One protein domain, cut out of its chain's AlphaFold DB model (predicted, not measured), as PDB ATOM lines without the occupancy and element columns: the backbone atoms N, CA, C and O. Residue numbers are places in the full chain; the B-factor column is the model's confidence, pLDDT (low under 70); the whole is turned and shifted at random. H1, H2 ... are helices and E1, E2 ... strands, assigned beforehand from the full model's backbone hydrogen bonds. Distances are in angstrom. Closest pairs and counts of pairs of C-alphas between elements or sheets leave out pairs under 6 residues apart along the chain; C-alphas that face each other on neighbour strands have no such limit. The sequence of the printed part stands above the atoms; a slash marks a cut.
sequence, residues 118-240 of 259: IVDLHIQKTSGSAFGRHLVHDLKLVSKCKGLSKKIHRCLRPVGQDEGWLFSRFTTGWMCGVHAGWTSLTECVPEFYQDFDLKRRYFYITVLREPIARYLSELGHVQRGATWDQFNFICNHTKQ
ATOM      1  N   ILE A 118     -28.600  42.067  45.040       96.50
ATOM      2  CA  ILE A 118     -29.222  41.585  43.804       96.50
ATOM      3  C   ILE A 118     -29.271  40.061  43.825       96.50
ATOM      4  O   ILE A 118     -28.269  39.415  44.120       96.50
ATOM      5  N   VAL A 119     -30.420  39.488  43.468       97.81
ATOM      6  CA  VAL A 119     -30.636  38.038  43.398       97.81
ATOM      7  C   VAL A 119     -30.967  37.639  41.959       97.81
ATOM      8  O   VAL A 119     -32.034  37.977  41.448       97.81
ATOM      9  N   ASP A 120     -30.059  36.917  41.298       97.81
ATOM     10  CA  ASP A 120     -30.249  36.404  39.932       97.81
ATOM     11  C   ASP A 120     -31.031  35.080  39.939       97.81
ATOM     12  O   ASP A 120     -30.477  34.002  40.184       97.81
ATOM     13  N   LEU A 121     -32.333  35.161  39.650       97.69
ATOM     14  CA  LEU A 121     -33.204  34.004  39.462       97.69
ATOM     15  C   LEU A 121     -32.994  33.445  38.049       97.69
ATOM     16  O   LEU A 121     -33.596  33.885  37.063       97.69
ATOM     17  N   HIS A 122     -32.140  32.431  37.952       97.44
ATOM     18  CA  HIS A 122     -31.765  31.814  36.684       97.44
ATOM     19  C   HIS A 122     -32.744  30.703  36.274       97.44
ATOM     20  O   HIS A 122     -32.549  29.538  36.619       97.44
ATOM     21  N   ILE A 123     -33.731  31.033  35.438       97.44
ATOM     22  CA  ILE A 123     -34.629  30.050  34.800       97.44
ATOM     23  C   ILE A 123     -33.888  29.276  33.700       97.44
ATOM     24  O   ILE A 123     -33.141  29.841  32.897       97.44
ATOM     25  N   GLN A 124     -34.097  27.963  33.616       97.38
ATOM     26  CA  GLN A 124     -33.482  27.141  32.582       97.38
ATOM     27  C   GLN A 124     -33.823  27.679  31.185       97.38
ATOM     28  O   GLN A 124     -34.963  28.003  30.845       97.38
ATOM     29  N   LYS A 125     -32.789  27.702  30.341       97.88
ATOM     30  CA  LYS A 125     -32.882  27.954  28.893       97.88
ATOM     31  C   LYS A 125     -33.330  29.363  28.495       97.88
ATOM     32  O   LYS A 125     -33.679  29.577  27.333       97.88
ATOM     33  N   THR A 126     -33.201  30.335  29.396       97.25
ATOM     34  CA  THR A 126     -33.487  31.757  29.134       97.25
ATOM     35  C   THR A 126     -32.239  32.602  28.863       97.25
ATOM     36  O   THR A 126     -32.268  33.820  28.962       97.25
ATOM     37  N   SER A 127     -31.111  31.972  28.514       96.00
ATOM     38  CA  SER A 127     -29.810  32.648  28.377       96.00
ATOM     39  C   SER A 127     -29.234  33.202  29.695       96.00
ATOM     40  O   SER A 127     -28.275  33.976  29.682       96.00
ATOM     41  N   GLY A 128     -29.719  32.725  30.849       94.88
ATOM     42  CA  GLY A 128     -29.192  33.121  32.162       94.88
ATOM     43  C   GLY A 128     -27.690  32.850  32.348       94.88
ATOM     44  O   GLY A 128     -27.005  33.579  33.052       94.88
ATOM     45  N   SER A 129     -27.112  31.869  31.639       95.38
ATOM     46  CA  SER A 129     -25.650  31.663  31.650       95.38
ATOM     47  C   SER A 129     -24.863  32.819  31.025       95.38
ATOM     48  O   SER A 129     -23.748  33.079  31.463       95.38
ATOM     49  N   ALA A 130     -25.394  33.472  29.988       96.62
ATOM     50  CA  ALA A 130     -24.757  34.649  29.400       96.62
ATOM     51  C   ALA A 130     -25.017  35.882  30.269       96.62
ATOM     52  O   ALA A 130     -24.072  36.577  30.626       96.62
ATOM     53  N   PHE A 131     -26.269  36.083  30.685       97.00
ATOM     54  CA  PHE A 131     -26.663  37.182  31.565       97.00
ATOM     55  C   PHE A 131     -25.849  37.211  32.867       97.00
ATOM     56  O   PHE A 131     -25.215  38.214  33.173       97.00
ATOM     57  N   GLY A 132     -25.756  36.083  33.574       96.25
ATOM     58  CA  GLY A 132     -24.985  35.995  34.813       96.25
ATOM     59  C   GLY A 132     -23.479  36.225  34.630       96.25
ATOM     60  O   GLY A 132     -22.831  36.724  35.543       96.25
ATOM     61  N   ARG A 133     -22.908  35.927  33.448       96.81
ATOM     62  CA  ARG A 133     -21.517  36.307  33.133       96.81
ATOM     63  C   ARG A 133     -21.367  37.819  32.985       96.81
ATOM     64  O   ARG A 133     -20.411  38.368  33.520       96.81
ATOM     65  N   HIS A 134     -22.316  38.484  32.326       96.19
ATOM     66  CA  HIS A 134     -22.312  39.944  32.219       96.19
ATOM     67  C   HIS A 134     -22.404  40.620  33.596       96.19
ATOM     68  O   HIS A 134     -21.684  41.586  33.840       96.19
ATOM     69  N   LEU A 135     -23.196  40.068  34.529       96.25
ATOM     70  CA  LEU A 135     -23.301  40.595  35.899       96.25
ATOM     71  C   LEU A 135     -21.963  40.605  36.657       96.25
ATOM     72  O   LEU A 135     -21.731  41.502  37.461       96.25
ATOM     73  N   VAL A 136     -21.080  39.630  36.415       96.50
ATOM     74  CA  VAL A 136     -19.793  39.528  37.128       96.50
ATOM     75  C   VAL A 136     -18.607  40.128  36.365       96.50
ATOM     76  O   VAL A 136     -17.587  40.424  36.986       96.50
ATOM     77  N   HIS A 137     -18.706  40.310  35.043       92.88
ATOM     78  CA  HIS A 137     -17.582  40.762  34.209       92.88
ATOM     79  C   HIS A 137     -17.735  42.175  33.639       92.88
ATOM     80  O   HIS A 137     -16.738  42.892  33.555       92.88
ATOM     81  N   ASP A 138     -18.951  42.578  33.266       92.25
ATOM     82  CA  ASP A 138     -19.149  43.707  32.346       92.25
ATOM     83  C   ASP A 138     -19.805  44.929  33.000       92.25
ATOM     84  O   ASP A 138     -19.929  45.985  32.375       92.25
ATOM     85  N   LEU A 139     -20.184  44.826  34.278       90.12
ATOM     86  CA  LEU A 139     -20.643  45.976  35.048       90.12
ATOM     87  C   LEU A 139     -19.487  46.943  35.331       90.12
ATOM     88  O   LEU A 139     -18.383  46.554  35.725       90.12
ATOM     89  N   LYS A 140     -19.765  48.239  35.181       89.44
ATOM     90  CA  LYS A 140     -18.838  49.316  35.541       89.44
ATOM     91  C   LYS A 140     -18.943  49.587  37.040       89.44
ATOM     92  O   LYS A 140     -19.749  50.398  37.473       89.44
ATOM     93  N   LEU A 141     -18.143  48.871  37.823       87.81
ATOM     94  CA  LEU A 141     -18.129  48.965  39.283       87.81
ATOM     95  C   LEU A 141     -16.869  49.675  39.773       87.81
ATOM     96  O   LEU A 141     -15.795  49.498  39.194       87.81
ATOM     97  N   VAL A 142     -16.988  50.399  40.891       87.12
ATOM     98  CA  VAL A 142     -15.835  50.959  41.619       87.12
ATOM     99  C   VAL A 142     -14.869  49.840  42.027       87.12
ATOM    100  O   VAL A 142     -13.661  49.954  41.841       87.12
ATOM    101  N   SER A 143     -15.413  48.720  42.519       87.75
ATOM    102  CA  SER A 143     -14.671  47.497  42.829       87.75
ATOM    103  C   SER A 143     -15.160  46.354  41.940       87.75
ATOM    104  O   SER A 143     -16.313  45.930  42.032       87.75
ATOM    105  N   LYS A 144     -14.297  45.862  41.041       92.62
ATOM    106  CA  LYS A 144     -14.629  44.750  40.136       92.62
ATOM    107  C   LYS A 144     -14.710  43.422  40.889       92.62
ATOM    108  O   LYS A 144     -13.939  43.175  41.819       92.62
ATOM    109  N   CYS A 145     -15.570  42.522  40.414       95.00
ATOM    110  CA  CYS A 145     -15.606  41.153  40.912       95.00
ATOM    111  C   CYS A 145     -14.282  40.425  40.632       95.00
ATOM    112  O   CYS A 145     -13.721  40.516  39.538       95.00
ATOM    113  N   LYS A 146     -13.787  39.669  41.614       94.81
ATOM    114  CA  LYS A 146     -12.527  38.914  41.528       94.81
ATOM    115  C   LYS A 146     -12.809  37.431  41.319       94.81
ATOM    116  O   LYS A 146     -13.595  36.853  42.060       94.81
ATOM    117  N   GLY A 147     -12.170  36.784  40.348       94.50
ATOM    118  CA  GLY A 147     -12.329  35.341  40.140       94.50
ATOM    119  C   GLY A 147     -11.767  34.530  41.313       94.50
ATOM    120  O   GLY A 147     -10.599  34.682  41.659       94.50
ATOM    121  N   LEU A 148     -12.587  33.661  41.909       92.62
ATOM    122  CA  LEU A 148     -12.151  32.645  42.879       92.62
ATOM    123  C   LEU A 148     -11.876  31.302  42.197       92.62
ATOM    124  O   LEU A 148     -11.014  30.541  42.621       92.62
ATOM    125  N   SER A 149     -12.612  31.002  41.128       93.19
ATOM    126  CA  SER A 149     -12.392  29.839  40.270       93.19
ATOM    127  C   SER A 149     -12.830  30.154  38.839       93.19
ATOM    128  O   SER A 149     -13.358  31.229  38.567       93.19
ATOM    129  N   LYS A 150     -12.701  29.188  37.919       89.00
ATOM    130  CA  LYS A 150     -13.202  29.330  36.538       89.00
ATOM    131  C   LYS A 150     -14.698  29.677  36.452       89.00
ATOM    132  O   LYS A 150     -15.140  30.154  35.413       89.00
ATOM    133  N   LYS A 151     -15.492  29.367  37.486       91.88
ATOM    134  CA  LYS A 151     -16.956  29.540  37.483       91.88
ATOM    135  C   LYS A 151     -17.477  30.462  38.588       91.88
ATOM    136  O   LYS A 151     -18.646  30.815  38.529       91.88
ATOM    137  N   ILE A 152     -16.663  30.819  39.581       96.81
ATOM    138  CA  ILE A 152     -17.111  31.545  40.776       96.81
ATOM    139  C   ILE A 152     -16.291  32.819  40.949       96.81
ATOM    140  O   ILE A 152     -15.062  32.782  40.876       96.81
ATOM    141  N   HIS A 153     -16.981  33.923  41.215       97.12
ATOM    142  CA  HIS A 153     -16.432  35.261  41.365       97.12
ATOM    143  C   HIS A 153     -16.873  35.871  42.695       97.12
ATOM    144  O   HIS A 153     -18.027  35.767  43.097       97.12
ATOM    145  N   ARG A 154     -15.955  36.549  43.374       95.81
ATOM    146  CA  ARG A 154     -16.222  37.325  44.576       95.81
ATOM    147  C   ARG A 154     -16.573  38.758  44.184       95.81
ATOM    148  O   ARG A 154     -15.700  39.503  43.742       95.81
ATOM    149  N   CYS A 155     -17.837  39.129  44.341       95.12
ATOM    150  CA  CYS A 155     -18.353  40.471  44.070       95.12
ATOM    151  C   CYS A 155     -18.616  41.196  45.393       95.12
ATOM    152  O   CYS A 155     -19.748  41.221  45.866       95.12
ATOM    153  N   LEU A 156     -17.554  41.713  46.014       94.06
ATOM    154  CA  LEU A 156     -17.627  42.385  47.313       94.06
ATOM    155  C   LEU A 156     -18.110  43.822  47.191       94.06
ATOM    156  O   LEU A 156     -17.908  44.464  46.155       94.06
ATOM    157  N   ARG A 157     -18.705  44.327  48.270       92.38
ATOM    158  CA  ARG A 157     -19.034  45.747  48.403       92.38
ATOM    159  C   ARG A 157     -17.759  46.608  48.367       92.38
ATOM    160  O   ARG A 157     -16.717  46.172  48.860       92.38
ATOM    161  N   PRO A 158     -17.799  47.818  47.773       89.00
ATOM    162  CA  PRO A 158     -16.638  48.714  47.742       89.00
ATOM    163  C   PRO A 158     -16.252  49.259  49.122       89.00
ATOM    164  O   PRO A 158     -15.072  49.487  49.381       89.00
ATOM    165  N   VAL A 159     -17.245  49.484  49.985       83.12
ATOM    166  CA  VAL A 159     -17.090  50.051  51.328       83.12
ATOM    167  C   VAL A 159     -17.838  49.171  52.326       83.12
ATOM    168  O   VAL A 159     -18.919  48.670  52.022       83.12
ATOM    169  N   GLY A 160     -17.276  49.006  53.525       73.62
ATOM    170  CA  GLY A 160     -17.918  48.290  54.624       73.62
ATOM    171  C   GLY A 160     -17.432  46.850  54.778       73.62
ATOM    172  O   GLY A 160     -16.230  46.602  54.846       73.62
ATOM    173  N   GLN A 161     -18.379  45.921  54.923       68.25
ATOM    174  CA  GLN A 161     -18.124  44.519  55.263       68.25
ATOM    175  C   GLN A 161     -17.589  43.711  54.064       68.25
ATOM    176  O   GLN A 161     -17.879  44.036  52.912       68.25
ATOM    177  N   ASP A 162     -16.851  42.621  54.335       83.56
ATOM    178  CA  ASP A 162     -16.415  41.617  53.339       83.56
ATOM    179  C   ASP A 162     -17.605  40.739  52.893       83.56
ATOM    180  O   ASP A 162     -17.598  39.514  52.994       83.56
ATOM    181  N   GLU A 163     -18.674  41.397  52.445       88.31
ATOM    182  CA  GLU A 163     -19.948  40.804  52.058       88.31
ATOM    183  C   GLU A 163     -20.189  41.000  50.554       88.31
ATOM    184  O   GLU A 163     -19.822  42.019  49.956       88.31
ATOM    185  N   GLY A 164     -20.809  40.003  49.918       92.81
ATOM    186  CA  GLY A 164     -21.172  40.062  48.508       92.81
ATOM    187  C   GLY A 164     -22.513  40.757  48.257       92.81
ATOM    188  O   GLY A 164     -23.525  40.361  48.830       92.81
ATOM    189  N   TRP A 165     -22.544  41.712  47.325       94.25
ATOM    190  CA  TRP A 165     -23.768  42.427  46.911       94.25
ATOM    191  C   TRP A 165     -24.592  41.682  45.841       94.25
ATOM    192  O   TRP A 165     -25.695  42.106  45.495       94.25
ATOM    193  N   LEU A 166     -24.068  40.574  45.302       96.75
ATOM    194  CA  LEU A 166     -24.699  39.772  44.249       96.75
ATOM    195  C   LEU A 166     -24.831  38.307  44.673       96.75
ATOM    196  O   LEU A 166     -23.828  37.602  44.818       96.75
ATOM    197  N   PHE A 167     -26.067  37.826  44.755       97.69
ATOM    198  CA  PHE A 167     -26.414  36.421  44.923       97.69
ATOM    199  C   PHE A 167     -26.764  35.810  43.561       97.69
ATOM    200  O   PHE A 167     -27.760  36.166  42.932       97.69
ATOM    201  N   SER A 168     -25.927  34.899  43.069       97.81
ATOM    202  CA  SER A 168     -26.089  34.288  41.748       97.81
ATOM    203  C   SER A 168     -25.316  32.977  41.639       97.81
ATOM    204  O   SER A 168     -24.369  32.722  42.389       97.81
ATOM    205  N   ARG A 169     -25.604  32.203  40.586       97.44
ATOM    206  CA  ARG A 169     -24.802  31.028  40.208       97.44
ATOM    207  C   ARG A 169     -23.301  31.334  40.101       97.44
ATOM    208  O   ARG A 169     -22.488  30.470  40.413       97.44
ATOM    209  N   PHE A 170     -22.927  32.510  39.597       98.06
ATOM    210  CA  PHE A 170     -21.525  32.861  39.346       98.06
ATOM    211  C   PHE A 170     -20.841  33.535  40.538       98.06
ATOM    212  O   PHE A 170     -19.648  33.819  40.445       98.06
ATOM    213  N   THR A 171     -21.552  33.761  41.646       97.44
ATOM    214  CA  THR A 171     -21.000  34.354  42.871       97.44
ATOM    215  C   THR A 171     -21.109  33.416  44.063       97.44
ATOM    216  O   THR A 171     -20.093  32.979  44.594       97.44
ATOM    217  N   THR A 172     -22.327  33.051  44.448       96.44
ATOM    218  CA  THR A 172     -22.603  32.145  45.566       96.44
ATOM    219  C   THR A 172     -22.738  30.696  45.106       96.44
ATOM    220  O   THR A 172     -22.611  29.783  45.910       96.44
ATOM    221  N   GLY A 173     -22.921  30.442  43.808       95.81
ATOM    222  CA  GLY A 173     -23.162  29.091  43.306       95.81
ATOM    223  C   GLY A 173     -24.635  28.711  43.434       95.81
ATOM    224  O   GLY A 173     -25.521  29.548  43.285       95.81
ATOM    225  N   TRP A 174     -24.905  27.433  43.689       94.69
ATOM    226  CA  TRP A 174     -26.263  26.905  43.853       94.69
ATOM    227  C   TRP A 174     -26.617  26.693  45.331       94.69
ATOM    228  O   TRP A 174     -27.155  25.649  45.688       94.69
ATOM    229  N   MET A 175     -26.300  27.665  46.196       93.38
ATOM    230  CA  MET A 175     -26.505  27.537  47.652       93.38
ATOM    231  C   MET A 175     -27.958  27.234  48.027       93.38
ATOM    232  O   MET A 175     -28.199  26.429  48.917       93.38
ATOM    233  N   CYS A 176     -28.920  27.819  47.307       92.69
ATOM    234  CA  CYS A 176     -30.351  27.575  47.516       92.69
ATOM    235  C   CYS A 176     -30.929  26.452  46.637       92.69
ATOM    236  O   CYS A 176     -32.144  26.306  46.549       92.69
ATOM    237  N   GLY A 177     -30.079  25.655  45.981       92.19
ATOM    238  CA  GLY A 177     -30.478  24.601  45.047       92.19
ATOM    239  C   GLY A 177     -30.208  24.943  43.581       92.19
ATOM    240  O   GLY A 177     -30.164  26.110  43.178       92.19
ATOM    241  N   VAL A 178     -30.011  23.904  42.764       93.38
ATOM    242  CA  VAL A 178     -29.791  24.051  41.319       93.38
ATOM    243  C   VAL A 178     -31.048  24.624  40.669       93.38
ATOM    244  O   VAL A 178     -32.112  24.022  40.755       93.38
ATOM    245  N   HIS A 179     -30.914  25.784  40.014       94.62
ATOM    246  CA  HIS A 179     -32.027  26.513  39.389       94.62
ATOM    247  C   HIS A 179     -33.217  26.770  40.337       94.62
ATOM    248  O   HIS A 179     -34.373  26.649  39.936       94.62
ATOM    249  N   ALA A 180     -32.931  27.133  41.593       93.94
ATOM    250  CA  ALA A 180     -33.945  27.481  42.586       93.94
ATOM    251  C   ALA A 180     -34.953  28.518  42.048       93.94
ATOM    252  O   ALA A 180     -34.571  29.555  41.497       93.94
ATOM    253  N   GLY A 181     -36.244  28.213  42.204       93.31
ATOM    254  CA  GLY A 181     -37.339  29.092  41.801       93.31
ATOM    255  C   GLY A 181     -37.583  30.227  42.796       93.31
ATOM    256  O   GLY A 181     -36.913  30.330  43.822       93.31
ATOM    257  N   TRP A 182     -38.589  31.056  42.502       94.31
ATOM    258  CA  TRP A 182     -38.974  32.197  43.339       94.31
ATOM    259  C   TRP A 182     -39.187  31.799  44.803       94.31
ATOM    260  O   TRP A 182     -38.497  32.321  45.669       94.31
ATOM    261  N   THR A 183     -40.063  30.820  45.055       92.00
ATOM    262  CA  THR A 183     -40.405  30.338  46.402       92.00
ATOM    263  C   THR A 183     -39.165  29.952  47.204       92.00
ATOM    264  O   THR A 183     -38.947  30.453  48.303       92.00
ATOM    265  N   SER A 184     -38.295  29.123  46.621       92.56
ATOM    266  CA  SER A 184     -37.098  28.646  47.311       92.56
ATOM    267  C   SER A 184     -36.083  29.765  47.549       92.56
ATOM    268  O   SER A 184     -35.464  29.800  48.605       92.56
ATOM    269  N   LEU A 185     -35.916  30.704  46.610       93.81
ATOM    270  CA  LEU A 185     -35.000  31.833  46.789       93.81
ATOM    271  C   LEU A 185     -35.505  32.847  47.822       93.81
ATOM    272  O   LEU A 185     -34.688  33.417  48.541       93.81
ATOM    273  N   THR A 186     -36.813  33.102  47.904       92.62
ATOM    274  CA  THR A 186     -37.371  34.031  48.901       92.62
ATOM    275  C   THR A 186     -37.291  33.503  50.326       92.62
ATOM    276  O   THR A 186     -37.204  34.304  51.246       92.62
ATOM    277  N   GLU A 187     -37.277  32.181  50.504       90.00
ATOM    278  CA  GLU A 187     -37.080  31.547  51.813       90.00
ATOM    279  C   GLU A 187     -35.579  31.421  52.150       90.00
ATOM    280  O   GLU A 187     -35.136  31.852  53.207       90.00
ATOM    281  N   CYS A 188     -34.757  30.916  51.223       91.19
ATOM    282  CA  CYS A 188     -33.353  30.585  51.503       91.19
ATOM    283  C   CYS A 188     -32.382  31.780  51.492       91.19
ATOM    284  O   CYS A 188     -31.420  31.801  52.260       91.19
ATOM    285  N   VAL A 189     -32.565  32.775  50.613       93.25
ATOM    286  CA  VAL A 189     -31.583  33.872  50.486       93.25
ATOM    287  C   VAL A 189     -31.503  34.727  51.757       93.25
ATOM    288  O   VAL A 189     -30.384  35.042  52.163       93.25
ATOM    289  N   PRO A 190     -32.616  35.086  52.427       91.00
ATOM    290  CA  PRO A 190     -32.539  35.772  53.715       91.00
ATOM    291  C   PRO A 190     -31.773  34.986  54.781       91.00
ATOM    292  O   PRO A 190     -30.894  35.549  55.433       91.00
ATOM    293  N   GLU A 191     -32.024  33.679  54.888       89.44
ATOM    294  CA  GLU A 191     -31.315  32.794  55.817       89.44
ATOM    295  C   GLU A 191     -29.817  32.696  55.515       89.44
ATOM    296  O   GLU A 191     -29.013  32.609  56.438       89.44
ATOM    297  N   PHE A 192     -29.414  32.735  54.240       90.25
ATOM    298  CA  PHE A 192     -28.002  32.675  53.849       90.25
ATOM    299  C   PHE A 192     -27.183  33.838  54.425       90.25
ATOM    300  O   PHE A 192     -26.034  33.641  54.813       90.25
ATOM    301  N   TYR A 193     -27.761  35.038  54.475       87.88
ATOM    302  CA  TYR A 193     -27.051  36.226  54.942       87.88
ATOM    303  C   TYR A 193     -27.100  36.423  56.467       87.88
ATOM    304  O   TYR A 193     -26.387  37.287  56.955       87.88
ATOM    305  N   GLN A 194     -27.901  35.644  57.208       72.69
ATOM    306  CA  GLN A 194     -27.918  35.512  58.685       72.69
ATOM    307  C   GLN A 194     -27.998  36.800  59.538       72.69
ATOM    308  O   GLN A 194     -27.982  36.712  60.762       72.69
ATOM    309  N   ASP A 195     -28.160  37.980  58.939       68.31
ATOM    310  CA  ASP A 195     -28.295  39.249  59.659       68.31
ATOM    311  C   ASP A 195     -29.766  39.658  59.782       68.31
ATOM    312  O   ASP A 195     -30.240  40.536  59.058       68.31
ATOM    313  N   PHE A 196     -30.498  39.038  60.709       63.09
ATOM    314  CA  PHE A 196     -31.891  39.419  60.989       63.09
ATOM    315  C   PHE A 196     -32.020  40.850  61.544       63.09
ATOM    316  O   PHE A 196     -33.064  41.479  61.381       63.09
ATOM    317  N   ASP A 197     -30.946  41.382  62.136       66.81
ATOM    318  CA  ASP A 197     -30.891  42.750  62.666       66.81
ATOM    319  C   ASP A 197     -30.680  43.809  61.570       66.81
ATOM    320  O   ASP A 197     -30.988  44.988  61.764       66.81
ATOM    321  N   LEU A 198     -30.171  43.413  60.396       74.31
ATOM    322  CA  LEU A 198     -29.995  44.315  59.264       74.31
ATOM    323  C   LEU A 198     -31.223  44.247  58.361       74.31
ATOM    324  O   LEU A 198     -31.514  43.228  57.737       74.31
ATOM    325  N   LYS A 199     -31.915  45.381  58.206       79.88
ATOM    326  CA  LYS A 199     -32.984  45.524  57.212       79.88
ATOM    327  C   LYS A 199     -32.386  45.507  55.800       79.88
ATOM    328  O   LYS A 199     -32.115  46.552  55.212       79.88
ATOM    329  N   ARG A 200     -32.147  44.307  55.275       89.00
ATOM    330  CA  ARG A 200     -31.608  44.054  53.936       89.00
ATOM    331  C   ARG A 200     -32.724  44.116  52.891       89.00
ATOM    332  O   ARG A 200     -33.807  43.574  53.100       89.00
ATOM    333  N   ARG A 201     -32.469  44.770  51.752       91.31
ATOM    334  CA  ARG A 201     -33.381  44.767  50.595       91.31
ATOM    335  C   ARG A 201     -32.859  43.813  49.528       91.31
ATOM    336  O   ARG A 201     -31.679  43.852  49.182       91.31
ATOM    337  N   TYR A 202     -33.747  42.990  48.983       93.06
ATOM    338  CA  TYR A 202     -33.420  42.022  47.940       93.06
ATOM    339  C   TYR A 202     -34.056  42.435  46.611       93.06
ATOM    340  O   TYR A 202     -35.273  42.583  46.502       93.06
ATOM    341  N   PHE A 203     -33.222  42.603  45.589       95.19
ATOM    342  CA  PHE A 203     -33.607  42.982  44.237       95.19
ATOM    343  C   PHE A 203     -33.527  41.752  43.339       95.19
ATOM    344  O   PHE A 203     -32.470  41.405  42.810       95.19
ATOM    345  N   TYR A 204     -34.655  41.068  43.193       95.94
ATOM    346  CA  TYR A 204     -34.749  39.893  42.340       95.94
ATOM    347  C   TYR A 204     -34.798  40.300  40.871       95.94
ATOM    348  O   TYR A 204     -35.638  41.100  40.459       95.94
ATOM    349  N   ILE A 205     -33.916  39.707  40.075       96.31
ATOM    350  CA  ILE A 205     -33.845  39.898  38.629       96.31
ATOM    351  C   ILE A 205     -33.907  38.543  37.932       96.31
ATOM    352  O   ILE A 205     -33.509  37.517  38.483       96.31
ATOM    353  N   THR A 206     -34.427  38.525  36.710       96.81
ATOM    354  CA  THR A 206     -34.479  37.312  35.894       96.81
ATOM    355  C   THR A 206     -34.487  37.661  34.412       96.81
ATOM    356  O   THR A 206     -34.748  38.801  34.026       96.81
ATOM    357  N   VAL A 207     -34.237  36.657  33.575       94.12
ATOM    358  CA  VAL A 207     -34.379  36.747  32.122       94.12
ATOM    359  C   VAL A 207     -35.435  35.748  31.682       94.12
ATOM    360  O   VAL A 207     -35.380  34.571  32.045       94.12
ATOM    361  N   LEU A 208     -36.377  36.221  30.871       96.19
ATOM    362  CA  LEU A 208     -37.426  35.411  30.265       96.19
ATOM    363  C   LEU A 208     -37.120  35.144  28.791       96.19
ATOM    364  O   LEU A 208     -36.357  35.860  28.143       96.19
ATOM    365  N   ARG A 209     -37.738  34.095  28.253       94.69
ATOM    366  CA  ARG A 209     -37.668  33.720  26.841       94.69
ATOM    367  C   ARG A 209     -39.057  33.322  26.367       94.69
ATOM    368  O   ARG A 209     -39.844  32.820  27.165       94.69
ATOM    369  N   GLU A 210     -39.323  33.525  25.078       97.88
ATOM    370  CA  GLU A 210     -40.540  33.037  24.425       97.88
ATOM    371  C   GLU A 210     -40.770  31.545  24.774       97.88
ATOM    372  O   GLU A 210     -39.820  30.753  24.668       97.88
ATOM    373  N   PRO A 211     -41.967  31.167  25.265       97.69
ATOM    374  CA  PRO A 211     -42.202  29.856  25.865       97.69
ATOM    375  C   PRO A 211     -41.882  28.659  24.967       97.69
ATOM    376  O   PRO A 211     -41.250  27.714  25.445       97.69
ATOM    377  N   ILE A 212     -42.263  28.691  23.687       97.62
ATOM    378  CA  ILE A 212     -42.050  27.579  22.749       97.62
ATOM    379  C   ILE A 212     -40.551  27.405  22.486       97.62
ATOM    380  O   ILE A 212     -40.005  26.312  22.632       97.62
ATOM    381  N   ALA A 213     -39.839  28.490  22.189       97.31
ATOM    382  CA  ALA A 213     -38.399  28.481  21.981       97.31
ATOM    383  C   ALA A 213     -37.633  28.058  23.243       97.31
ATOM    384  O   ALA A 213     -36.604  27.379  23.146       97.31
ATOM    385  N   ARG A 214     -38.109  28.453  24.433       98.00
ATOM    386  CA  ARG A 214     -37.560  27.997  25.718       98.00
ATOM    387  C   ARG A 214     -37.738  26.488  25.871       98.00
ATOM    388  O   ARG A 214     -36.751  25.811  26.147       98.00
ATOM    389  N   TYR A 215     -38.950  25.982  25.642       97.75
ATOM    390  CA  TYR A 215     -39.297  24.566  25.755       97.75
ATOM    391  C   TYR A 215     -38.491  23.695  24.784       97.75
ATOM    392  O   TYR A 215     -37.806  22.777  25.217       97.75
ATOM    393  N   LEU A 216     -38.457  24.036  23.491       97.75
ATOM    394  CA  LEU A 216     -37.673  23.295  22.492       97.75
ATOM    395  C   LEU A 216     -36.171  23.302  22.810       97.75
ATOM    396  O   LEU A 216     -35.467  22.309  22.632       97.75
ATOM    397  N   SER A 217     -35.664  24.419  23.337       97.56
ATOM    398  CA  SER A 217     -34.282  24.520  23.808       97.56
ATOM    399  C   SER A 217     -34.014  23.660  25.050       97.56
ATOM    400  O   SER A 217     -32.872  23.245  25.265       97.56
ATOM    401  N   GLU A 218     -35.012  23.453  25.909       97.81
ATOM    402  CA  GLU A 218     -34.934  22.563  27.069       97.81
ATOM    403  C   GLU A 218     -34.937  21.113  26.631       97.81
ATOM    404  O   GLU A 218     -33.985  20.407  26.954       97.81
ATOM    405  N   LEU A 219     -35.903  20.731  25.794       97.12
ATOM    406  CA  LEU A 219     -35.988  19.409  25.192       97.12
ATOM    407  C   LEU A 219     -34.663  19.015  24.542       97.12
ATOM    408  O   LEU A 219     -34.100  17.979  24.875       97.12
ATOM    409  N   GLY A 220     -34.098  19.879  23.694       97.50
ATOM    410  CA  GLY A 220     -32.809  19.604  23.061       97.50
ATOM    411  C   GLY A 220     -31.662  19.418  24.061       97.50
ATOM    412  O   GLY A 220     -30.689  18.732  23.767       97.50
ATOM    413  N   HIS A 221     -31.731  20.028  25.246       97.38
ATOM    414  CA  HIS A 221     -30.723  19.837  26.290       97.38
ATOM    415  C   HIS A 221     -30.928  18.533  27.062       97.38
ATOM    416  O   HIS A 221     -29.949  17.840  27.326       97.38
ATOM    417  N   VAL A 222     -32.181  18.199  27.372       97.00
ATOM    418  CA  VAL A 222     -32.580  16.939  28.014       97.00
ATOM    419  C   VAL A 222     -32.237  15.749  27.122       97.00
ATOM    420  O   VAL A 222     -31.633  14.791  27.588       97.00
ATOM    421  N   GLN A 223     -32.473  15.864  25.811       96.88
ATOM    422  CA  GLN A 223     -32.057  14.884  24.803       96.88
ATOM    423  C   GLN A 223     -30.566  14.533  24.869       96.88
ATOM    424  O   GLN A 223     -30.193  13.417  24.522       96.88
ATOM    425  N   ARG A 224     -29.725  15.472  25.326       96.75
ATOM    426  CA  ARG A 224     -28.276  15.299  25.511       96.75
ATOM    427  C   ARG A 224     -27.877  14.979  26.959       96.75
ATOM    428  O   ARG A 224     -26.710  15.140  27.306       96.75
ATOM    429  N   GLY A 225     -28.830  14.585  27.801       95.94
ATOM    430  CA  GLY A 225     -28.588  14.090  29.156       95.94
ATOM    431  C   GLY A 225     -28.701  15.122  30.277       95.94
ATOM    432  O   GLY A 225     -28.320  14.822  31.404       95.94
ATOM    433  N   ALA A 226     -29.209  16.334  30.028       95.19
ATOM    434  CA  ALA A 226     -29.472  17.272  31.122       95.19
ATOM    435  C   ALA A 226     -30.677  16.815  31.967       95.19
ATOM    436  O   ALA A 226     -31.771  16.665  31.429       95.19
ATOM    437  N   THR A 227     -30.489  16.652  33.280       93.06
ATOM    438  CA  THR A 227     -31.550  16.254  34.229       93.06
ATOM    439  C   THR A 227     -31.932  17.377  35.188       93.06
ATOM    440  O   THR A 227     -33.109  17.581  35.468       93.06
ATOM    441  N   TRP A 228     -30.930  18.118  35.680       90.88
ATOM    442  CA  TRP A 228     -31.058  19.070  36.792       90.88
ATOM    443  C   TRP A 228     -31.686  18.472  38.064       90.88
ATOM    444  O   TRP A 228     -32.143  19.227  38.912       90.88
ATOM    445  N   ASP A 229     -31.666  17.150  38.220       84.88
ATOM    446  CA  ASP A 229     -32.245  16.370  39.332       84.88
ATOM    447  C   ASP A 229     -31.712  16.728  40.732       84.88
ATOM    448  O   ASP A 229     -32.359  16.448  41.736       84.88
ATOM    449  N   GLN A 230     -30.572  17.413  40.809       81.50
ATOM    450  CA  GLN A 230     -30.021  18.007  42.033       81.50
ATOM    451  C   GLN A 230     -30.729  19.302  42.468       81.50
ATOM    452  O   GLN A 230     -30.202  20.059  43.296       81.50
ATOM    453  N   PHE A 231     -31.884  19.630  41.891       80.56
ATOM    454  CA  PHE A 231     -32.657  20.770  42.352       80.56
ATOM    455  C   PHE A 231     -33.177  20.523  43.773       80.56
ATOM    456  O   PHE A 231     -33.477  19.403  44.180       80.56
ATOM    457  N   ASN A 232     -33.288  21.598  44.543       79.25
ATOM    458  CA  ASN A 232     -33.819  21.553  45.897       79.25
ATOM    459  C   ASN A 232     -35.070  22.427  45.934       79.25
ATOM    460  O   ASN A 232     -34.963  23.642  46.086       79.25
ATOM    461  N   PHE A 233     -36.243  21.828  45.719       80.88
ATOM    462  CA  PHE A 233     -37.495  22.574  45.764       80.88
ATOM    463  C   PHE A 233     -37.923  22.739  47.220       80.88
ATOM    464  O   PHE A 233     -38.394  21.796  47.854       80.88
ATOM    465  N   ILE A 234     -37.719  23.941  47.743       83.38
ATOM    466  CA  ILE A 234     -38.172  24.341  49.073       83.38
ATOM    467  C   ILE A 234     -39.480  25.109  48.906       83.38
ATOM    468  O   ILE A 234     -39.548  26.053  48.111       83.38
ATOM    469  N   CYS A 235     -40.494  24.679  49.646       83.44
ATOM    470  CA  CYS A 235     -41.756  25.380  49.803       83.44
ATOM    471  C   CYS A 235     -42.192  25.245  51.258       83.44
ATOM    472  O   CYS A 235     -42.301  24.120  51.759       83.44
ATOM    473  N   ASN A 236     -42.457  26.372  51.917       85.62
ATOM    474  CA  ASN A 236     -42.850  26.407  53.321       85.62
ATOM    475  C   ASN A 236     -41.802  25.714  54.217       85.62
ATOM    476  O   ASN A 236     -42.124  24.835  55.022       85.62
ATOM    477  N   HIS A 237     -40.524  26.035  53.982       81.19
ATOM    478  CA  HIS A 237     -39.338  25.470  54.641       81.19
ATOM    479  C   HIS A 237     -39.191  23.941  54.526       81.19
ATOM    480  O   HIS A 237     -38.364  23.329  55.200       81.19
ATOM    481  N   THR A 238     -39.972  23.301  53.653       85.06
ATOM    482  CA  THR A 238     -39.985  21.847  53.483       85.06
ATOM    483  C   THR A 238     -39.556  21.477  52.070       85.06
ATOM    484  O   THR A 238     -40.047  22.042  51.087       85.06
ATOM    485  N   LYS A 239     -38.650  20.497  51.959       84.69
ATOM    486  CA  LYS A 239     -38.253  19.926  50.668       84.69
ATOM    487  C   LYS A 239     -39.413  19.135  50.077       84.69
ATOM    488  O   LYS A 239     -39.929  18.233  50.732       84.69
ATOM    489  N   GLN A 240     -39.794  19.451  48.848       84.00
ATOM    490  CA  GLN A 240     -40.850  18.720  48.155       84.00
ATOM    491  C   GLN A 240     -40.271  17.554  47.346       84.00
ATOM    492  O   GLN A 240     -39.161  17.671  46.815       84.00
TER     493      GLN A 240
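This is residues 118 to 240 of the 259 residues of the protein "Heparan-sulfate 6-O-sulfotransferase" of Ciona savignyi (UniProt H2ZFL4). There is little regular structure: a short ribbon of two parallel strands, E1 and E2, runs between H1 and H2, with H3 off at one end and long loops around them. The 123 printed residues, 43 in named elements, follow the order E1, H1, H2, E2, H3, a mixed class. The whole is compact, with radius of gyration of the C-alphas 15.5 A and spans of 46 by 35 by 25 A.

E1, residues 118 to 121, and E2, residues 202 to 206, are parallel at 37 degrees; N 119 and O 203, 2.9 A apart, are within hydrogen-bond range. H1, residues 128 to 137, and H2, residues 182 to 193, come between them in a strand-helix-strand unit, two parallel neighbour strands joined through helices. The closest C-alphas of E1 and H1 are Asp 120 and Gly 132, 7.4 A; of E1 and H2, Leu 121 and Trp 182, 7.2 A. H3, residues 211 to 222, is apart from E1, H1 and H2. Every O i to N i+4 pair is within range in H3, 4 of 6 in H1, 6 of 8 in H2.

E1 begins at C-alpha 118 (-29.222, 41.585, 43.804); H3 ends at C-alpha 222 (-32.580, 16.939, 28.014). H2 is 17.1 A long, H3 16.2 A.

The printed part has no cut. The 44-residue link H1 to H2 is long. Residues 161 and 195 to 197 have pLDDT under 70.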